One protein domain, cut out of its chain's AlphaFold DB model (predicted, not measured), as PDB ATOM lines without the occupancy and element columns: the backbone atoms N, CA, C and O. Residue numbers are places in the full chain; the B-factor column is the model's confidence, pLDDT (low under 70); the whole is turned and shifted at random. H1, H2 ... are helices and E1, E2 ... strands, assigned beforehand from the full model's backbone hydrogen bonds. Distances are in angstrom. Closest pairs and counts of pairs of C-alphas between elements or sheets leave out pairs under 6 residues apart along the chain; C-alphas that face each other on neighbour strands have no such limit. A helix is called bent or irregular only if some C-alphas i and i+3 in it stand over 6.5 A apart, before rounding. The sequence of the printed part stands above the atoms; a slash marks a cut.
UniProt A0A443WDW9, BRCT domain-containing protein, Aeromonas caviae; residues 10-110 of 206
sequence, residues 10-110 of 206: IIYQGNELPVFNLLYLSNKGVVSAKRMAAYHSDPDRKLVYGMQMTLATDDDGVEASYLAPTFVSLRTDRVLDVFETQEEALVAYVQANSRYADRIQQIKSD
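What this domain is: This is residues 10 to 110 of the 206 residues of the protein "BRCT domain-containing protein" of Aeromonas caviae (UniProt A0A443WDW9). Picture one strongly twisted sheet of six strands whose long strands E2, E3 and E4 bend sharply, with H2 packed over E2 and E3. The short helices H3 and H4 follow H2 at the end of the domain away from the E1 and E2 hairpin, and the irregular H1 lies beside E4. The printed part has 101 residues, with six named strands and four named helices in the order E1 E2 E3 E4 H1 E5 E6 H2 H3 H4; the class is mixed. The branched sheet is antiparallel in its neighbour pairs. The whole is compact and rounded, with a radius of gyration of the C-alphas of 13.3 A and spans of 41 by 31 by 26 A.

How they stand to each other: Begin with E1, residues 10 to 12, and E2, residues 15 to 25, a hairpin in which N 10 and O 17 are 2.9 A apart. E3, residues 31 to 42, and E4, residues 47 to 57, complete a meander, each strand the antiparallel neighbour of the one before; look for N 22 and O 34 at 2.8 A, and N 35 and O 53 at 2.8 A. H1, residues 60 to 66, stands at the sheet's level, with the closest C-alphas of Thr 54 and Tyr 66 5.7 A apart. E5, residues 70 to 75, is an edge strand beside E4, with N 50 and O 72 3.0 A apart. E6, residues 79 to 83, is the third neighbour of E2, with N 80 and O 23 2.8 A apart; E5 and E6 meet only through their link. H2, residues 86 to 94, is over E3 and only just over E2, where 3 of its C-alphas fall, at a height over the sheet of 7.5 A. It runs slantwise to the strands, at 40 degrees to E3 on the local plane. H3, residues 96 to 99, and H4, residues 101 to 109, only graze the sheet. In H2 and H4 every O i to N i+4 pair is within hydrogen-bond range; H1 has 0 of 3, and 1 of 4 O i to N i+3 pairs, while H3 is too short for an O i to N i+4 pair.

Where its parts are: Find C-alpha 10 at (36.828, -27.628, -31.061), where E1 begins. E2 spans 28.4 A and bends by 61 degrees at residue 22; E3 spans 22.3 A and bends by 103 degrees at residue 39; E4 spans 20.5 A and bends by 94 degrees at residue 50. E5 spans 15.5 A, E6 11.1 A and H2 12.6 A. In H1, C-alphas 61 and 64 are 8.2 A apart. H4 spans 12.3 A and ends at C-alpha 109, (14.084, -48.742, -14.749).

The domain as a whole: The farthest C-alphas, of Gly 14 and Ser 98, are 41.2 A apart. The printed part has no cut, and its links between named elements are tight. The mean pLDDT of the printed part is 84.4; look for values under 70 at residues 12 to 14 and 60 to 68.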
ATOM      1  N   ILE A  10      35.921 -28.441 -31.875       79.06
ATOM      2  CA  ILE A  10      36.828 -27.628 -31.061       79.06
ATOM      3  C   ILE A  10      38.235 -28.214 -31.073       79.06
ATOM      4  O   ILE A  10      38.414 -29.425 -31.180       79.06
ATOM      5  N   ILE A  11      39.248 -27.363 -30.911       74.44
ATOM      6  CA  ILE A  11      40.624 -27.825 -30.718       74.44
ATOM      7  C   ILE A  11      40.886 -28.012 -29.225       74.44
ATOM      8  O   ILE A  11      40.892 -27.045 -28.460       74.44
ATOM      9  N   TYR A  12      41.149 -29.249 -28.814       69.00
ATOM     10  CA  TYR A  12      41.524 -29.610 -27.450       69.00
ATOM     11  C   TYR A  12      42.867 -30.341 -27.457       69.00
ATOM     12  O   TYR A  12      43.037 -31.366 -28.115       69.00
ATOM     13  N   GLN A  13      43.851 -29.788 -26.739       68.12
ATOM     14  CA  GLN A  13      45.224 -30.315 -26.681       68.12
ATOM     15  C   GLN A  13      45.854 -30.586 -28.066       68.12
ATOM     16  O   GLN A  13      46.640 -31.514 -28.230       68.12
ATOM     17  N   GLY A  14      45.515 -29.766 -29.067       68.12
ATOM     18  CA  GLY A  14      46.020 -29.898 -30.439       68.12
ATOM     19  C   GLY A  14      45.260 -30.898 -31.316       68.12
ATOM     20  O   GLY A  14      45.592 -31.015 -32.490       68.12
ATOM     21  N   ASN A  15      44.237 -31.569 -30.782       70.94
ATOM     22  CA  ASN A  15      43.357 -32.452 -31.541       70.94
ATOM     23  C   ASN A  15      42.029 -31.759 -31.836       70.94
ATOM     24  O   ASN A  15      41.478 -31.075 -30.972       70.94
ATOM     25  N   GLU A  16      41.510 -31.960 -33.041       80.75
ATOM     26  CA  GLU A  16      40.155 -31.556 -33.397       80.75
ATOM     27  C   GLU A  16      39.156 -32.576 -32.846       80.75
ATOM     28  O   GLU A  16      39.256 -33.771 -33.124       80.75
ATOM     29  N   LEU A  17      38.212 -32.100 -32.038       79.94
ATOM     30  CA  LEU A  17      37.175 -32.913 -31.420       79.94
ATOM     31  C   LEU A  17      35.800 -32.473 -31.923       79.94
ATOM     32  O   LEU A  17      35.507 -31.273 -31.883       79.94
ATOM     33  N   PRO A  18      34.944 -33.408 -32.370       82.94
ATOM     34  CA  PRO A  18      33.597 -33.082 -32.813       82.94
ATOM     35  C   PRO A  18      32.729 -32.608 -31.646       82.94
ATOM     36  O   PRO A  18      32.888 -33.044 -30.500       82.94
ATOM     37  N   VAL A  19      31.783 -31.729 -31.966       88.44
ATOM     38  CA  VAL A  19      30.756 -31.249 -31.045       88.44
ATOM     39  C   VAL A  19      29.420 -31.881 -31.423       88.44
ATOM     40  O   VAL A  19      28.971 -31.770 -32.560       88.44
ATOM     41  N   PHE A  20      28.770 -32.522 -30.458       90.00
ATOM     42  CA  PHE A  20      27.484 -33.193 -30.625       90.00
ATOM     43  C   PHE A  20      26.363 -32.374 -29.993       90.00
ATOM     44  O   PHE A  20      26.555 -31.804 -28.919       90.00
ATOM     45  N   ASN A  21      25.181 -32.374 -30.608       93.44
ATOM     46  CA  ASN A  21      23.949 -31.916 -29.967       93.44
ATOM     47  C   ASN A  21      23.181 -33.144 -29.504       93.44
ATOM     48  O   ASN A  21      23.019 -34.089 -30.270       93.44
ATOM     49  N   LEU A  22      22.733 -33.164 -28.258       94.56
ATOM     50  CA  LEU A  22      22.141 -34.355 -27.668       94.56
ATOM     51  C   LEU A  22      20.982 -34.007 -26.748       94.56
ATOM     52  O   LEU A  22      20.961 -32.954 -26.113       94.56
ATOM     53  N   LEU A  23      20.026 -34.926 -26.666       95.00
ATOM     54  CA  LEU A  23      18.997 -34.920 -25.637       95.00
ATOM     55  C   LEU A  23      19.415 -35.919 -24.557       95.00
ATOM     56  O   LEU A  23      19.669 -37.084 -24.855       95.00
ATOM     57  N   TYR A  24      19.514 -35.471 -23.312       94.00
ATOM     58  CA  TYR A  24      20.079 -36.248 -22.210       94.00
ATOM     59  C   TYR A  24      19.123 -36.340 -21.032       94.00
ATOM     60  O   TYR A  24      18.503 -35.343 -20.664       94.00
ATOM     61  N   LEU A  25      19.056 -37.518 -20.412       93.06
ATOM     62  CA  LEU A  25      18.340 -37.751 -19.163       93.06
ATOM     63  C   LEU A  25      19.331 -37.799 -17.990       93.06
ATOM     64  O   LEU A  25      20.156 -38.706 -17.901       93.06
ATOM     65  N   SER A  26      19.253 -36.849 -17.061       88.56
ATOM     66  CA  SER A  26      20.104 -36.854 -15.865       88.56
ATOM     67  C   SER A  26      19.720 -37.976 -14.897       88.56
ATOM     68  O   SER A  26      18.625 -38.526 -14.971       88.56
ATOM     69  N   ASN A  27      20.585 -38.284 -13.928       83.50
ATOM     70  CA  ASN A  27      20.278 -39.229 -12.844       83.50
ATOM     71  C   ASN A  27      19.103 -38.767 -11.947       83.50
ATOM     72  O   ASN A  27      18.454 -39.593 -11.307       83.50
ATOM     73  N   LYS A  28      18.777 -37.467 -11.943       83.12
ATOM     74  CA  LYS A  28      17.595 -36.891 -11.279       83.12
ATOM     75  C   LYS A  28      16.312 -37.066 -12.095       83.12
ATOM     76  O   LYS A  28      15.226 -36.765 -11.618       83.12
ATOM     77  N   GLY A  29      16.420 -37.568 -13.322       87.00
ATOM     78  CA  GLY A  29      15.283 -37.804 -14.201       87.00
ATOM     79  C   GLY A  29      14.812 -36.570 -14.949       87.00
ATOM     80  O   GLY A  29      13.684 -36.599 -15.444       87.00
ATOM     81  N   VAL A  30      15.664 -35.546 -15.025       89.50
ATOM     82  CA  VAL A  30      15.433 -34.318 -15.786       89.50
ATOM     83  C   VAL A  30      15.996 -34.484 -17.188       89.50
ATOM     84  O   VAL A  30      17.118 -34.967 -17.359       89.50
ATOM     85  N   VAL A  31      15.214 -34.088 -18.188       92.50
ATOM     86  CA  VAL A  31      15.660 -34.059 -19.578       92.50
ATOM     87  C   VAL A  31      16.285 -32.702 -19.880       92.50
ATOM     88  O   VAL A  31      15.805 -31.670 -19.424       92.50
ATOM     89  N   SER A  32      17.355 -32.701 -20.668       92.56
ATOM     90  CA  SER A  32      17.988 -31.476 -21.147       92.56
ATOM     91  C   SER A  32      18.501 -31.636 -22.572       92.56
ATOM     92  O   SER A  32      19.005 -32.698 -22.942       92.56
ATOM     93  N   ALA A  33      18.378 -30.578 -23.371       93.62
ATOM     94  CA  ALA A  33      19.128 -30.434 -24.610       93.62
ATOM     95  C   ALA A  33      20.514 -29.897 -24.270       93.62
ATOM     96  O   ALA A  33      20.647 -28.899 -23.558       93.62
ATOM     97  N   LYS A  34      21.553 -30.551 -24.776       91.56
ATOM     98  CA  LYS A  34      22.938 -30.197 -24.490       91.56
ATOM     99  C   LYS A  34      23.782 -30.218 -25.751       91.56
ATOM    100  O   LYS A  34      23.478 -30.917 -26.715       91.56
ATOM    101  N   ARG A  35      24.885 -29.485 -25.702       91.44
ATOM    102  CA  ARG A  35      25.942 -29.496 -26.704       91.44
ATOM    103  C   ARG A  35      27.227 -29.953 -26.039       91.44
ATOM    104  O   ARG A  35      27.587 -29.387 -25.015       91.44
ATOM    105  N   MET A  36      27.896 -30.975 -26.562       89.31
ATOM    106  CA  MET A  36      29.037 -31.608 -25.896       89.31
ATOM    107  C   MET A  36      30.187 -31.865 -26.863       89.31
ATOM    108  O   MET A  36      29.988 -32.448 -27.922       89.31
ATOM    109  N   ALA A  37      31.401 -31.512 -26.455       88.44
ATOM    110  CA  ALA A  37      32.628 -32.019 -27.055       88.44
ATOM    111  C   ALA A  37      33.213 -33.125 -26.175       88.44
ATOM    112  O   ALA A  37      33.553 -32.879 -25.020       88.44
ATOM    113  N   ALA A  38      33.345 -34.330 -26.726       84.12
ATOM    114  CA  ALA A  38      33.853 -35.504 -26.022       84.12
ATOM    115  C   ALA A  38      35.384 -35.583 -26.097       84.12
ATOM    116  O   ALA A  38      35.951 -35.611 -27.185       84.12
ATOM    117  N   TYR A  39      36.054 -35.635 -24.947       78.31
ATOM    118  CA  TYR A  39      37.522 -35.680 -24.834       78.31
ATOM    119  C   TYR A  39      38.020 -37.096 -24.605       78.31
ATOM    120  O   TYR A  39      39.052 -37.507 -25.131       78.31
ATOM    121  N   HIS A  40      37.273 -37.831 -23.789       75.94
ATOM    122  CA  HIS A  40      37.579 -39.188 -23.397       75.94
ATOM    123  C   HIS A  40      36.282 -39.982 -23.299       75.94
ATOM    124  O   HIS A  40      35.249 -39.448 -22.893       75.94
ATOM    125  N   SER A  41      36.335 -41.256 -23.660       78.38
ATOM    126  CA  SER A  41      35.222 -42.180 -23.508       78.38
ATOM    127  C   SER A  41      35.682 -43.441 -22.799       78.38
ATOM    128  O   SER A  41      36.805 -43.911 -22.978       78.38
ATOM    129  N   ASP A  42      34.771 -43.987 -22.011       77.12
ATOM    130  CA  ASP A  42      34.899 -45.247 -21.303       77.12
ATOM    131  C   ASP A  42      33.702 -46.120 -21.717       77.12
ATOM    132  O   ASP A  42      32.613 -46.014 -21.136       77.12
ATOM    133  N   PRO A  43      33.846 -46.917 -22.794       79.00
ATOM    134  CA  PRO A  43      32.745 -47.696 -23.353       79.00
ATOM    135  C   PRO A  43      32.179 -48.728 -22.375       79.00
ATOM    136  O   PRO A  43      30.964 -48.929 -22.341       79.00
ATOM    137  N   ASP A  44      33.029 -49.332 -21.541       78.81
ATOM    138  CA  ASP A  44      32.632 -50.365 -20.577       78.81
ATOM    139  C   ASP A  44      31.699 -49.802 -19.502       78.81
ATOM    140  O   ASP A  44      30.751 -50.456 -19.051       78.81
ATOM    141  N   ARG A  45      31.938 -48.550 -19.105       75.44
ATOM    142  CA  ARG A  45      31.091 -47.823 -18.150       75.44
ATOM    143  C   ARG A  45      30.026 -46.978 -18.805       75.44
ATOM    144  O   ARG A  45      29.192 -46.419 -18.088       75.44
ATOM    145  N   LYS A  46      30.034 -46.938 -20.136       86.81
ATOM    146  CA  LYS A  46      29.153 -46.113 -20.950       86.81
ATOM    147  C   LYS A  46      29.259 -44.651 -20.525       86.81
ATOM    148  O   LYS A  46      28.247 -43.991 -20.328       86.81
ATOM    149  N   LEU A  47      30.478 -44.162 -20.310       84.62
ATOM    150  CA  LEU A  47      30.746 -42.787 -19.903       84.62
ATOM    151  C   LEU A  47      31.501 -42.053 -21.001       84.62
ATOM    152  O   LEU A  47      32.348 -42.614 -21.693       84.62
ATOM    153  N   VAL A  48      31.195 -40.774 -21.142       85.88
ATOM    154  CA  VAL A  48      31.952 -39.829 -21.952       85.88
ATOM    155  C   VAL A  48      32.237 -38.620 -21.089       85.88
ATOM    156  O   VAL A  48      31.364 -38.130 -20.381       85.88
ATOM    157  N   TYR A  49      33.461 -38.134 -21.172       82.56
ATOM    158  CA  TYR A  49      33.932 -36.969 -20.454       82.56
ATOM    159  C   TYR A  49      34.277 -35.882 -21.443       82.56
ATOM    160  O   TYR A  49      34.843 -36.154 -22.505       82.56
ATOM    161  N   GLY A  50      33.966 -34.648 -21.089       82.06
ATOM    162  CA  GLY A  50      34.244 -33.531 -21.964       82.06
ATOM    163  C   GLY A  50      33.593 -32.250 -21.498       82.06
ATOM    164  O   GLY A  50      33.044 -32.183 -20.403       82.06
ATOM    165  N   MET A  51      33.651 -31.232 -22.345       82.12
ATOM    166  CA  MET A  51      32.960 -29.973 -22.084       82.12
ATOM    167  C   MET A  51      31.568 -30.026 -22.683       82.12
ATOM    168  O   MET A  51      31.407 -30.402 -23.845       82.12
ATOM    169  N   GLN A  52      30.582 -29.602 -21.906       86.62
ATOM    170  CA  GLN A  52      29.228 -29.406 -22.379       86.62
ATOM    171  C   GLN A  52      28.748 -27.979 -22.165       86.62
ATOM    172  O   GLN A  52      29.270 -27.240 -21.338       86.62
ATOM    173  N   MET A  53      27.674 -27.645 -22.858       86.06
ATOM    174  CA  MET A  53      26.817 -26.508 -22.587       86.06
ATOM    175  C   MET A  53      25.371 -26.994 -22.595       86.06
ATOM    176  O   MET A  53      24.987 -27.792 -23.455       86.06
ATOM    177  N   THR A  54      24.566 -26.535 -21.645       87.81
ATOM    178  CA  THR A  54      23.129 -26.825 -21.653       87.81
ATOM    179  C   THR A  54      22.443 -25.817 -22.569       87.81
ATOM    180  O   THR A  54      22.653 -24.618 -22.433       87.81
ATOM    181  N   LEU A  55      21.650 -26.301 -23.525       88.06
ATOM    182  CA  LEU A  55      20.850 -25.472 -24.431       88.06
ATOM    183  C   LEU A  55      19.450 -25.226 -23.861       88.06
ATOM    184  O   LEU A  55      18.907 -24.137 -24.010       88.06
ATOM    185  N   ALA A  56      18.883 -26.234 -23.193       88.62
ATOM    186  CA  ALA A  56      17.626 -26.143 -22.458       88.62
ATOM    187  C   ALA A  56      17.546 -27.248 -21.394       88.62
ATOM    188  O   ALA A  56      18.027 -28.361 -21.620       88.62
ATOM    189  N   THR A  57      16.947 -26.957 -20.242       87.94
ATOM    190  CA  THR A  57      16.670 -27.923 -19.173       87.94
ATOM    191  C   THR A  57      15.465 -27.476 -18.349       87.94
ATOM    192  O   THR A  57      15.256 -26.277 -18.181       87.94
ATOM    193  N   ASP A  58      14.726 -28.442 -17.798       81.31
ATOM    194  CA  ASP A  58      13.655 -28.201 -16.817       81.31
ATOM    195  C   ASP A  58      14.206 -28.103 -15.372       81.31
ATOM    196  O   ASP A  58      13.442 -28.078 -14.411       81.31
ATOM    197  N   ASP A  59      15.534 -28.128 -15.193       74.88
ATOM    198  CA  ASP A  59      16.191 -27.981 -13.885       74.88
ATOM    199  C   ASP A  59      16.519 -26.502 -13.621       74.88
ATOM    200  O   ASP A  59      17.469 -25.947 -14.185       74.88
ATOM    201  N   ASP A  60      15.740 -25.882 -12.732       60.91
ATOM    202  CA  ASP A  60      15.893 -24.486 -12.299       60.91
ATOM    203  C   ASP A  60      17.241 -24.218 -11.589       60.91
ATOM    204  O   ASP A  60      17.652 -23.072 -11.427       60.91
ATOM    205  N   GLY A  61      17.970 -25.262 -11.170       58.97
ATOM    206  CA  GLY A  61      19.264 -25.155 -10.485       58.97
ATOM    207  C   GLY A  61      20.483 -25.020 -11.404       58.97
ATOM    208  O   GLY A  61      21.618 -25.058 -10.920       58.97
ATOM    209  N   VAL A  62      20.290 -24.911 -12.725       58.06
ATOM    210  CA  VAL A  62      21.381 -24.983 -13.717       58.06
ATOM    211  C   VAL A  62      21.597 -23.666 -14.481       58.06
ATOM    212  O   VAL A  62      22.254 -23.666 -15.529       58.06
ATOM    213  N   GLU A  63      21.119 -22.533 -13.946       51.78
ATOM    214  CA  GLU A  63      21.250 -21.197 -14.566       51.78
ATOM    215  C   GLU A  63      22.693 -20.856 -14.992       51.78
ATOM    216  O   GLU A  63      22.910 -20.238 -16.034       51.78
ATOM    217  N   ALA A  64      23.706 -21.328 -14.256       48.56
ATOM    218  CA  ALA A  64      25.111 -21.077 -14.582       48.56
ATOM    219  C   ALA A  64      25.636 -21.850 -15.817       48.56
ATOM    220  O   ALA A  64      26.620 -21.425 -16.421       48.56
ATOM    221  N   SER A  65      24.998 -22.958 -16.227       53.47
ATOM    222  CA  SER A  65      25.471 -23.792 -17.357       53.47
ATOM    223  C   SER A  65      25.169 -23.220 -18.745       53.47
ATOM    224  O   SER A  65      25.694 -23.716 -19.742       53.47
ATOM    225  N   TYR A  66      24.340 -22.175 -18.810       56.53
ATOM    226  CA  TYR A  66      24.031 -21.451 -20.045       56.53
ATOM    227  C   TYR A  66      25.082 -20.379 -20.375       56.53
ATOM    228  O   TYR A  66      25.207 -19.952 -21.522       56.53
ATOM    229  N   LEU A  67      25.842 -19.926 -19.371       59.16
ATOM    230  CA  LEU A  67      26.754 -18.784 -19.490       59.16
ATOM    231  C   LEU A  67      28.182 -19.178 -19.873       59.16
ATOM    232  O   LEU A  67      28.912 -18.333 -20.388       59.16
ATOM    233  N   ALA A  68      28.586 -20.425 -19.631       65.00
ATOM    234  CA  ALA A  68      29.889 -20.938 -20.032       65.00
ATOM    235  C   ALA A  68      29.882 -22.470 -20.143       65.00
ATOM    236  O   ALA A  68      29.179 -23.135 -19.377       65.00
ATOM    237  N   PRO A  69      30.709 -23.048 -21.032       74.88
ATOM    238  CA  PRO A  69      30.921 -24.485 -21.060       74.88
ATOM    239  C   PRO A  69      31.443 -25.037 -19.732       74.88
ATOM    240  O   PRO A  69      32.382 -24.490 -19.150       74.88
ATOM    241  N   THR A  70      30.874 -26.154 -19.285       74.75
ATOM    242  CA  THR A  70      31.274 -26.866 -18.069       74.75
ATOM    243  C   THR A  70      31.820 -28.243 -18.410       74.75
ATOM    244  O   THR A  70      31.301 -28.936 -19.286       74.75
ATOM    245  N   PHE A  71      32.880 -28.666 -17.720       75.88
ATOM    246  CA  PHE A  71      33.349 -30.037 -17.855       75.88
ATOM    247  C   PHE A  71      32.394 -30.958 -17.115       75.88
ATOM    248  O   PHE A  71      32.067 -30.725 -15.952       75.88
ATOM    249  N   VAL A  72      31.992 -32.031 -17.780       80.06
ATOM    250  CA  VAL A  72      31.070 -33.023 -17.250       80.06
ATOM    251  C   VAL A  72      31.484 -34.427 -17.652       80.06
ATOM    252  O   VAL A  72      32.307 -34.656 -18.541       80.06
ATOM    253  N   SER A  73      30.825 -35.379 -17.015       83.00
ATOM    254  CA  SER A  73      30.730 -36.756 -17.469       83.00
ATOM    255  C   SER A  73      29.273 -37.059 -17.807       83.00
ATOM    256  O   SER A  73      28.397 -36.904 -16.953       83.00
ATOM    257  N   LEU A  74      29.008 -37.526 -19.019       87.31
ATOM    258  CA  LEU A  74      27.689 -37.986 -19.431       87.31
ATOM    259  C   LEU A  74      27.694 -39.495 -19.608       87.31
ATOM    260  O   LEU A  74      28.625 -40.073 -20.171       87.31
ATOM    261  N   ARG A  75      26.616 -40.138 -19.163       88.19
ATOM    262  CA  ARG A  75      26.385 -41.548 -19.452       88.19
ATOM    263  C   ARG A  75      25.783 -41.723 -20.841       88.19
ATOM    264  O   ARG A  75      24.695 -41.226 -21.115       88.19
ATOM    265  N   THR A  76      26.447 -42.467 -21.715       89.94
ATOM    266  CA  THR A  76      25.991 -42.682 -23.094       89.94
ATOM    267  C   THR A  76      24.700 -43.491 -23.167       89.94
ATOM    268  O   THR A  76      23.917 -43.284 -24.087       89.94
ATOM    269  N   ASP A  77      24.402 -44.338 -22.173       91.25
ATOM    270  CA  ASP A  77      23.096 -45.008 -22.073       91.25
ATOM    271  C   ASP A  77      21.962 -44.114 -21.565       91.25
ATOM    272  O   ASP A  77      20.803 -44.518 -21.627       91.25
ATOM    273  N   ARG A  78      22.267 -42.894 -21.117       92.25
ATOM    274  CA  ARG A  78      21.259 -41.881 -20.793       92.25
ATOM    275  C   ARG A  78      21.055 -40.838 -21.896       92.25
ATOM    276  O   ARG A  78      20.222 -39.944 -21.750       92.25
ATOM    277  N   VAL A  79      21.777 -40.951 -23.013       93.75
ATOM    278  CA  VAL A  79      21.497 -40.162 -24.218       93.75
ATOM    279  C   VAL A  79      20.202 -40.685 -24.833       93.75
ATOM    280  O   VAL A  79      20.085 -41.870 -25.145       93.75
ATOM    281  N   LEU A  80      19.212 -39.808 -24.977       94.88
ATOM    282  CA  LEU A  80      17.928 -40.104 -25.603       94.88
ATOM    283  C   LEU A  80      18.036 -40.060 -27.126       94.88
ATOM    284  O   LEU A  80      17.504 -40.948 -27.786       94.88
ATOM    285  N   ASP A  81      18.744 -39.068 -27.667       95.25
ATOM    286  CA  ASP A  81      19.009 -38.943 -29.102       95.25
ATOM    287  C   ASP A  81      20.166 -37.961 -29.374       95.25
ATOM    288  O   ASP A  81      20.561 -37.206 -28.478       95.25
ATOM    289  N   VAL A  82      20.701 -37.980 -30.598       93.88
ATOM    290  CA  VAL A  82      21.788 -37.103 -31.074       93.88
ATOM    291  C   VAL A  82      21.353 -36.413 -32.367       93.88
ATOM    292  O   VAL A  82      20.760 -37.042 -33.236       93.88
ATOM    293  N   PHE A  83      21.665 -35.125 -32.499       94.62
ATOM    294  CA  PHE A  83      21.193 -34.262 -33.582       94.62
ATOM    295  C   PHE A  83      22.343 -33.549 -34.287       94.62
ATOM    296  O   PHE A  83      23.373 -33.234 -33.676       94.62
ATOM    297  N   GLU A  84      22.140 -33.237 -35.566       90.06
ATOM    298  CA  GLU A  84      23.120 -32.500 -36.365       90.06
ATOM    299  C   GLU A  84      23.175 -31.029 -35.936       90.06
ATOM    300  O   GLU A  84      24.256 -30.439 -35.857       90.06
ATOM    301  N   THR A  85      22.024 -30.449 -35.580       91.31
ATOM    302  CA  THR A  85      21.893 -29.019 -35.251       91.31
ATOM    303  C   THR A  85      21.384 -28.765 -33.828       91.31
ATOM    304  O   THR A  85      20.839 -29.650 -33.163       91.31
ATOM    305  N   GLN A  86      21.583 -27.536 -33.332       91.00
ATOM    306  CA  GLN A  86      21.069 -27.122 -32.016       91.00
ATOM    307  C   GLN A  86      19.549 -27.000 -32.048       91.00
ATOM    308  O   GLN A  86      18.867 -27.387 -31.102       91.00
ATOM    309  N   GLU A  87      19.025 -26.484 -33.155       92.25
ATOM    310  CA  GLU A  87      17.608 -26.271 -33.401       92.25
ATOM    311  C   GLU A  87      16.835 -27.590 -33.335       92.25
ATOM    312  O   GLU A  87      15.806 -27.667 -32.667       92.25
ATOM    313  N   GLU A  88      17.353 -28.653 -33.954       94.25
ATOM    314  CA  GLU A  88      16.758 -29.991 -33.872       94.25
ATOM    315  C   GLU A  88      16.713 -30.517 -32.435       94.25
ATOM    316  O   GLU A  88      15.673 -31.017 -31.996       94.25
ATOM    317  N   ALA A  89      17.807 -30.363 -31.683       93.06
ATOM    318  CA  ALA A  89      17.868 -30.783 -30.286       93.06
ATOM    319  C   ALA A  89      16.869 -30.009 -29.408       93.06
ATOM    320  O   ALA A  89      16.204 -30.602 -28.558       93.06
ATOM    321  N   LEU A  90      16.719 -28.701 -29.641       93.19
ATOM    322  CA  LEU A  90      15.754 -27.850 -28.941       93.19
ATOM    323  C   LEU A  90      14.304 -28.230 -29.269       93.19
ATOM    324  O   LEU A  90      13.482 -28.354 -28.362       93.19
ATOM    325  N   VAL A  91      13.984 -28.480 -30.542       94.25
ATOM    326  CA  VAL A  91      12.646 -28.949 -30.945       94.25
ATOM    327  C   VAL A  91      12.337 -30.305 -30.309       94.25
ATOM    328  O   VAL A  91      11.238 -30.510 -29.786       94.25
ATOM    329  N   ALA A  92      13.303 -31.226 -30.311       94.00
ATOM    330  CA  ALA A  92      13.148 -32.529 -29.680       94.00
ATOM    331  C   ALA A  92      12.958 -32.424 -28.160       94.00
ATOM    332  O   ALA A  92      12.161 -33.180 -27.605       94.00
ATOM    333  N   TYR A  93      13.639 -31.482 -27.503       94.50
ATOM    334  CA  TYR A  93      13.489 -31.216 -26.074       94.50
ATOM    335  C   TYR A  93      12.071 -30.774 -25.702       94.50
ATOM    336  O   TYR A  93      11.477 -31.355 -24.796       94.50
ATOM    337  N   VAL A  94      11.474 -29.841 -26.453       93.25
ATOM    338  CA  VAL A  94      10.088 -29.384 -26.212       93.25
ATOM    339  C   VAL A  94       9.087 -30.547 -26.262       93.25
ATOM    340  O   VAL A  94       8.075 -30.550 -25.564       93.25
ATOM    341  N   GLN A  95       9.374 -31.562 -27.076       92.00
ATOM    342  CA  GLN A  95       8.530 -32.744 -27.251       92.00
ATOM    343  C   GLN A  95       9.034 -33.957 -26.456       92.00
ATOM    344  O   GLN A  95       8.543 -35.068 -26.659       92.00
ATOM    345  N   ALA A  96      10.014 -33.784 -25.562       90.50
ATOM    346  CA  ALA A  96      10.771 -34.909 -25.030       90.50
ATOM    347  C   ALA A  96       9.903 -35.897 -24.245       90.50
ATOM    348  O   ALA A  96       9.990 -37.109 -24.445       90.50
ATOM    349  N   ASN A  97       9.029 -35.363 -23.391       86.56
ATOM    350  CA  ASN A  97       8.181 -36.153 -22.503       86.56
ATOM    351  C   ASN A  97       7.135 -36.992 -23.247       86.56
ATOM    352  O   ASN A  97       6.718 -38.018 -22.721       86.56
ATOM    353  N   SER A  98       6.715 -36.590 -24.451       90.12
ATOM    354  CA  SER A  98       5.799 -37.385 -25.275       90.12
ATOM    355  C   SER A  98       6.557 -38.310 -26.225       90.12
ATOM    356  O   SER A  98       6.268 -39.502 -26.282       90.12
ATOM    357  N   ARG A  99       7.560 -37.787 -26.938       93.62
ATOM    358  CA  ARG A  99       8.303 -38.517 -27.975       93.62
ATOM    359  C   ARG A  99       9.216 -39.607 -27.414       93.62
ATOM    360  O   ARG A  99       9.400 -40.625 -28.073       93.62
ATOM    361  N   TYR A 100       9.783 -39.410 -26.224       93.56
ATOM    362  CA  TYR A 100      10.734 -40.345 -25.611       93.56
ATOM    363  C   TYR A 100      10.210 -40.972 -24.314       93.56
ATOM    364  O   TYR A 100      11.010 -41.509 -23.551       93.56
ATOM    365  N   ALA A 101       8.896 -40.940 -24.061       93.50
ATOM    366  CA  ALA A 101       8.290 -41.457 -22.828       93.50
ATOM    367  C   ALA A 101       8.752 -42.888 -22.497       93.50
ATOM    368  O   ALA A 101       9.273 -43.135 -21.407       93.50
ATOM    369  N   ASP A 102       8.645 -43.799 -23.466       94.38
ATOM    370  CA  ASP A 102       9.012 -45.208 -23.295       94.38
ATOM    371  C   ASP A 102      10.511 -45.373 -23.014       94.38
ATOM    372  O   ASP A 102      10.911 -46.103 -22.108       94.38
ATOM    373  N   ARG A 103      11.360 -44.634 -23.740       93.31
ATOM    374  CA  ARG A 103      12.818 -44.670 -23.553       93.31
ATOM    375  C   ARG A 103      13.229 -44.097 -22.198       93.31
ATOM    376  O   ARG A 103      14.104 -44.655 -21.542       93.31
ATOM    377  N   ILE A 104      12.592 -43.014 -21.754       93.88
ATOM    378  CA  ILE A 104      12.816 -42.425 -20.429       93.88
ATOM    379  C   ILE A 104      12.444 -43.435 -19.341       93.88
ATOM    380  O   ILE A 104      13.222 -43.629 -18.406       93.88
ATOM    381  N   GLN A 105      11.291 -44.100 -19.459       93.81
ATOM    382  CA  GLN A 105      10.881 -45.139 -18.510       93.81
ATOM    383  C   GLN A 105      11.862 -46.313 -18.497       93.81
ATOM    384  O   GLN A 105      12.269 -46.751 -17.423       93.81
ATOM    385  N   GLN A 106      12.302 -46.767 -19.673       93.19
ATOM    386  CA  GLN A 106      13.295 -47.829 -19.793       93.19
ATOM    387  C   GLN A 106      14.602 -47.459 -19.077       93.19
ATOM    388  O   GLN A 106      15.072 -48.231 -18.244       93.19
ATOM    389  N   ILE A 107      15.156 -46.269 -19.335       92.00
ATOM    390  CA  ILE A 107      16.398 -45.809 -18.694       92.00
ATOM    391  C   ILE A 107      16.224 -45.696 -17.174       92.00
ATOM    392  O   ILE A 107      17.082 -46.168 -16.435       92.00
ATOM    393  N   LYS A 108      15.108 -45.127 -16.697       91.50
ATOM    394  CA  LYS A 108      14.817 -44.999 -15.254       91.50
ATOM    395  C   LYS A 108      14.649 -46.349 -14.553       91.50
ATOM    396  O   LYS A 108      14.878 -46.436 -13.352       91.50
ATOM    397  N   SER A 109      14.241 -47.386 -15.283       91.50
ATOM    398  CA  SER A 109      14.084 -48.742 -14.749       91.50
ATOM    399  C   SER A 109      15.390 -49.544 -14.678       91.50
ATOM    400  O   SER A 109      15.418 -50.597 -14.041       91.50
ATOM    401  N   ASP A 110      16.472 -49.072 -15.313       88.31
ATOM    402  CA  ASP A 110      17.759 -49.769 -15.306       88.31
ATOM    403  C   ASP A 110      18.385 -49.735 -13.893       88.31
ATOM    404  O   ASP A 110      18.520 -48.661 -13.303       88.31
TER     405      ASP A 110